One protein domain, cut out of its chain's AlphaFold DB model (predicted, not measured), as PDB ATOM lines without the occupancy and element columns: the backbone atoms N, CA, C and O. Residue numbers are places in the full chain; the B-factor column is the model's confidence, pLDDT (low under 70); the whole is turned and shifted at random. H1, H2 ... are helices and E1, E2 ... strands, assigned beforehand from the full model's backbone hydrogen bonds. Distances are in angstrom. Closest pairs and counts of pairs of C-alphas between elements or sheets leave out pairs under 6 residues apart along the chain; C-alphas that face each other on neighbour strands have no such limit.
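What this domain is: This is residues 40 to 80 of the 81 residues of an uncharacterized protein of Psychrobacter sp. C 20.9 (UniProt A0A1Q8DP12). A small three-stranded sheet has one helix, H1, rising steeply from one face, while its other face is bare of named helices. The first part of H1, residues 68 to 74, packs on the sheet, and the rest of the helix points away from it. The printed part has 41 residues, with the named elements in the order E1, E2, E3, H1; the sheet runs E1, E2, E3, all antiparallel. The class is mixed, helices and strands, and the whole is compact, with a radius of gyration of the C-alphas of 9.5 A and spans of 26 by 23 by 13 A.

Where its parts are: E1, residues 42 to 46, begins at C-alpha 42 (29.458, 0.784, -16.874) and is 11.1 A long. E2 is residues 56 to 59, 10.0 A, and E3 is residues 64 to 66, 6.6 A. H1, residues 68 to 79, is 16.8 A long and ends at C-alpha 79 (30.473, -5.697, -31.106).

How they stand to each other: The strands form a meander, each the antiparallel neighbour of the one before. In the hairpin E1 and E2, at 173 degrees, N 58 and O 44 are 2.8 A apart, within hydrogen-bond range. In the hairpin E2 and E3, at 167 degrees, N 57 and O 65 are within range at 2.9 A. H1 is on the sheet at a height of 9.1 A, making two layers, a sheet with a helix on one face. It stands up from the sheet, rising 43 degrees out of the local plane. The closest C-alphas of E2 and H1, those of Tyr 56 and Ala 70, are 5.0 A apart. In H1 every O i to N i+4 pair is within hydrogen-bond range.

The domain as a whole: The C-alphas of Gly 50 and Asp 61, the two farthest apart, are 26.9 A apart. The printed part has no cut and no long link. Mean pLDDT of the printed part is 89.3; residues 79 to 80 are under 70.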
ATOM      1  N   GLY A  40      32.041   3.149 -21.647       86.62
ATOM      2  CA  GLY A  40      30.901   3.994 -21.280       86.62
ATOM      3  C   GLY A  40      30.673   4.084 -19.771       86.62
ATOM      4  O   GLY A  40      31.616   4.007 -18.987       86.62
ATOM      5  N   ASP A  41      29.412   4.254 -19.373       90.06
ATOM      6  CA  ASP A  41      28.999   4.457 -17.977       90.06
ATOM      7  C   ASP A  41      28.793   3.136 -17.210       90.06
ATOM      8  O   ASP A  41      27.964   3.058 -16.302       90.06
ATOM      9  N   VAL A  42      29.511   2.071 -17.578       91.19
ATOM     10  CA  VAL A  42      29.458   0.784 -16.874       91.19
ATOM     11  C   VAL A  42      30.386   0.824 -15.663       91.19
ATOM     12  O   VAL A  42      31.584   1.046 -15.793       91.19
ATOM     13  N   MET A  43      29.827   0.567 -14.483       90.56
ATOM     14  CA  MET A  43      30.582   0.473 -13.235       90.56
ATOM     15  C   MET A  43      31.066  -0.957 -12.978       90.56
ATOM     16  O   MET A  43      32.220  -1.156 -12.621       90.56
ATOM     17  N   ASN A  44      30.187  -1.951 -13.145       88.81
ATOM     18  CA  ASN A  44      30.494  -3.364 -12.917       88.81
ATOM     19  C   ASN A  44      29.713  -4.242 -13.898       88.81
ATOM     20  O   ASN A  44      28.574  -3.928 -14.241       88.81
ATOM     21  N   ALA A  45      30.274  -5.382 -14.296       91.12
ATOM     22  CA  ALA A  45      29.567  -6.366 -15.109       91.12
ATOM     23  C   ALA A  45      30.102  -7.780 -14.873       91.12
ATOM     24  O   ALA A  45      31.266  -7.963 -14.518       91.12
ATOM     25  N   CYS A  46      29.245  -8.772 -15.102       91.06
ATOM     26  CA  CYS A  46      29.611 -10.183 -15.092       91.06
ATOM     27  C   CYS A  46      28.786 -10.942 -16.134       91.06
ATOM     28  O   CYS A  46      27.573 -10.727 -16.249       91.06
ATOM     29  N   CYS A  47      29.416 -11.870 -16.860       88.69
ATOM     30  CA  CYS A  47      28.718 -12.722 -17.837       88.69
ATOM     31  C   CYS A  47      27.930 -13.880 -17.184       88.69
ATOM     32  O   CYS A  47      27.387 -14.737 -17.881       88.69
ATOM     33  N   GLY A  48      27.892 -13.932 -15.845       88.44
ATOM     34  CA  GLY A  48      27.190 -14.945 -15.049       88.44
ATOM     35  C   GLY A  48      27.934 -16.277 -14.915       88.44
ATOM     36  O   GLY A  48      27.405 -17.210 -14.322       88.44
ATOM     37  N   HIS A  49      29.148 -16.389 -15.472       86.44
ATOM     38  CA  HIS A  49      29.986 -17.596 -15.465       86.44
ATOM     39  C   HIS A  49      29.205 -18.895 -15.748       86.44
ATOM     40  O   HIS A  49      29.359 -19.889 -15.049       86.44
ATOM     41  N   GLY A  50      28.355 -18.900 -16.778       84.12
ATOM     42  CA  GLY A  50      27.595 -20.091 -17.186       84.12
ATOM     43  C   GLY A  50      26.214 -20.246 -16.545       84.12
ATOM     44  O   GLY A  50      25.469 -21.125 -16.974       84.12
ATOM     45  N   ASP A  51      25.838 -19.385 -15.597       88.38
ATOM     46  CA  ASP A  51      24.443 -19.188 -15.196       88.38
ATOM     47  C   ASP A  51      23.965 -17.815 -15.670       88.38
ATOM     48  O   ASP A  51      24.249 -16.785 -15.059       88.38
ATOM     49  N   ASP A  52      23.205 -17.799 -16.764       89.88
ATOM     50  CA  ASP A  52      22.715 -16.556 -17.359       89.88
ATOM     51  C   ASP A  52      21.861 -15.734 -16.378       89.88
ATOM     52  O   ASP A  52      21.793 -14.515 -16.502       89.88
ATOM     53  N   ARG A  53      21.245 -16.360 -15.361       89.88
ATOM     54  CA  ARG A  53      20.457 -15.662 -14.325       89.88
ATOM     55  C   ARG A  53      21.325 -14.820 -13.391       89.88
ATOM     56  O   ARG A  53      20.813 -13.896 -12.767       89.88
ATOM     57  N   SER A  54      22.611 -15.146 -13.300       89.19
ATOM     58  CA  SER A  54      23.605 -14.431 -12.500       89.19
ATOM     59  C   SER A  54      24.324 -13.333 -13.286       89.19
ATOM     60  O   SER A  54      25.096 -12.584 -12.693       89.19
ATOM     61  N   ALA A  55      24.090 -13.212 -14.597       92.12
ATOM     62  CA  ALA A  55      24.674 -12.144 -15.400       92.12
ATOM     63  C   ALA A  55      24.100 -10.776 -15.006       92.12
ATOM     64  O   ALA A  55      22.906 -10.659 -14.709       92.12
ATOM     65  N   TYR A  56      24.935  -9.736 -15.026       93.38
ATOM     66  CA  TYR A  56      24.512  -8.365 -14.728       93.38
ATOM     67  C   TYR A  56      25.388  -7.293 -15.389       93.38
ATOM     68  O   TYR A  56      26.543  -7.544 -15.741       93.38
ATOM     69  N   ILE A  57      24.830  -6.085 -15.516       93.56
ATOM     70  CA  ILE A  57      25.556  -4.823 -15.725       93.56
ATOM     71  C   ILE A  57      25.011  -3.809 -14.719       93.56
ATOM     72  O   ILE A  57      23.799  -3.589 -14.657       93.56
ATOM     73  N   GLN A  58      25.901  -3.199 -13.944       93.38
ATOM     74  CA  GLN A  58      25.623  -2.046 -13.096       93.38
ATOM     75  C   GLN A  58      26.238  -0.801 -13.729       93.38
ATOM     76  O   GLN A  58      27.419  -0.804 -14.080       93.38
ATOM     77  N   TYR A  59      25.458   0.268 -13.822       93.31
ATOM     78  CA  TYR A  59      25.894   1.543 -14.382       93.31
ATOM     79  C   TYR A  59      26.293   2.542 -13.290       93.31
ATOM     80  O   TYR A  59      25.924   2.406 -12.120       93.31
ATOM     81  N   CYS A  60      27.039   3.576 -13.679       90.50
ATOM     82  CA  CYS A  60      27.502   4.652 -12.801       90.50
ATOM     83  C   CYS A  60      26.361   5.434 -12.126       90.50
ATOM     84  O   CYS A  60      26.560   5.987 -11.045       90.50
ATOM     85  N   ASP A  61      25.167   5.458 -12.726       92.69
ATOM     86  CA  ASP A  61      23.959   6.075 -12.159       92.69
ATOM     87  C   ASP A  61      23.251   5.202 -11.102       92.69
ATOM     88  O   ASP A  61      22.255   5.618 -10.508       92.69
ATOM     89  N   GLY A  62      23.771   3.996 -10.852       90.62
ATOM     90  CA  GLY A  62      23.224   3.023  -9.914       90.62
ATOM     91  C   GLY A  62      22.161   2.097 -10.506       90.62
ATOM     92  O   GLY A  62      21.686   1.205  -9.799       90.62
ATOM     93  N   SER A  63      21.790   2.259 -11.780       93.50
ATOM     94  CA  SER A  63      20.887   1.328 -12.455       93.50
ATOM     95  C   SER A  63      21.547  -0.041 -12.668       93.50
ATOM     96  O   SER A  63      22.769  -0.168 -12.778       93.50
ATOM     97  N   LEU A  64      20.722  -1.089 -12.691       94.44
ATOM     98  CA  LEU A  64      21.151  -2.481 -12.814       94.44
ATOM     99  C   LEU A  64      20.262  -3.200 -13.829       94.44
ATOM    100  O   LEU A  64      19.034  -3.187 -13.710       94.44
ATOM    101  N   ILE A  65      20.886  -3.887 -14.780       95.25
ATOM    102  CA  ILE A  65      20.228  -4.905 -15.601       95.25
ATOM    103  C   ILE A  65      20.827  -6.271 -15.280       95.25
ATOM    104  O   ILE A  65      22.007  -6.378 -14.957       95.25
ATOM    105  N   SER A  66      20.015  -7.321 -15.357       95.31
ATOM    106  CA  SER A  66      20.430  -8.684 -15.018       95.31
ATOM    107  C   SER A  66      19.820  -9.727 -15.949       95.31
ATOM    108  O   SER A  66      18.927  -9.436 -16.755       95.31
ATOM    109  N   GLY A  67      20.310 -10.959 -15.840       94.38
ATOM    110  CA  GLY A  67      19.807 -12.087 -16.607       94.38
ATOM    111  C   GLY A  67      20.231 -12.043 -18.076       94.38
ATOM    112  O   GLY A  67      21.196 -11.382 -18.459       94.38
ATOM    113  N   ALA A  68      19.417 -12.664 -18.932       93.25
ATOM    114  CA  ALA A  68      19.606 -12.651 -20.384       93.25
ATOM    115  C   ALA A  68      19.735 -11.231 -20.968       93.25
ATOM    116  O   ALA A  68      20.540 -11.004 -21.864       93.25
ATOM    117  N   ARG A  69      19.017 -10.245 -20.406       95.44
ATOM    118  CA  ARG A  69      19.114  -8.844 -20.849       95.44
ATOM    119  C   ARG A  69      20.509  -8.255 -20.644       95.44
ATOM    120  O   ARG A  69      20.931  -7.443 -21.457       95.44
ATOM    121  N   ALA A  70      21.200  -8.635 -19.569       94.69
ATOM    122  CA  ALA A  70      22.570  -8.191 -19.335       94.69
ATOM    123  C   ALA A  70      23.532  -8.805 -20.357       94.69
ATOM    124  O   ALA A  70      24.391  -8.100 -20.870       94.69
ATOM    125  N   ILE A  71      23.349 -10.082 -20.699       92.19
ATOM    126  CA  ILE A  71      24.167 -10.773 -21.707       92.19
ATOM    127  C   ILE A  71      23.996 -10.128 -23.083       92.19
ATOM    128  O   ILE A  71      24.985  -9.841 -23.753       92.19
ATOM    129  N   ASP A  72      22.754  -9.864 -23.489       93.50
ATOM    130  CA  ASP A  72      22.474  -9.214 -24.771       93.50
ATOM    131  C   ASP A  72      23.144  -7.839 -24.860       93.50
ATOM    132  O   ASP A  72      23.687  -7.472 -25.899       93.50
ATOM    133  N   GLU A  73      23.122  -7.077 -23.767       93.25
ATOM    134  CA  GLU A  73      23.732  -5.753 -23.725       93.25
ATOM    135  C   GLU A  73      25.267  -5.819 -23.719       93.25
ATOM    136  O   GLU A  73      25.907  -5.070 -24.455       93.25
ATOM    137  N   GLN A  74      25.864  -6.766 -22.986       91.81
ATOM    138  CA  GLN A  74      27.310  -7.034 -23.017       91.81
ATOM    139  C   GLN A  74      27.788  -7.353 -24.441       91.81
ATOM    140  O   GLN A  74      28.793  -6.803 -24.891       91.81
ATOM    141  N   ASN A  75      27.050  -8.199 -25.168       88.44
ATOM    142  CA  ASN A  75      27.394  -8.575 -26.541       88.44
ATOM    143  C   ASN A  75      27.348  -7.372 -27.490       88.44
ATOM    144  O   ASN A  75      28.297  -7.156 -28.238       88.44
ATOM    145  N   LYS A  76      26.298  -6.540 -27.419       88.25
ATOM    146  CA  LYS A  76      26.203  -5.323 -28.247       88.25
ATOM    147  C   LYS A  76      27.353  -4.360 -27.983       88.25
ATOM    148  O   LYS A  76      27.928  -3.819 -28.923       88.25
ATOM    149  N   ILE A  77      27.684  -4.141 -26.710       82.75
ATOM    150  CA  ILE A  77      28.775  -3.246 -26.317       82.75
ATOM    151  C   ILE A  77      30.104  -3.745 -26.908       82.75
ATOM    152  O   ILE A  77      30.857  -2.948 -27.466       82.75
ATOM    153  N   ASN A  78      30.350  -5.056 -26.860       74.88
ATOM    154  CA  ASN A  78      31.573  -5.664 -27.386       74.88
ATOM    155  C   ASN A  78      31.647  -5.711 -28.922       74.88
ATOM    156  O   ASN A  78      32.746  -5.687 -29.463       74.88
ATOM    157  N   GLU A  79      30.518  -5.749 -29.632       69.62
ATOM    158  CA  GLU A  79      30.473  -5.697 -31.106       69.62
ATOM    159  C   GLU A  79      30.681  -4.284 -31.682       69.62
ATOM    160  O   GLU A  79      30.859  -4.128 -32.890       69.62
ATOM    161  N   THR A  80      30.641  -3.245 -30.842       57.53
ATOM    162  CA  THR A  80      30.765  -1.840 -31.277       57.53
ATOM    163  C   THR A  80      32.219  -1.323 -31.229       57.53
ATOM    164  O   THR A  80      32.455  -0.130 -31.429       57.53
TER     165      THR A  80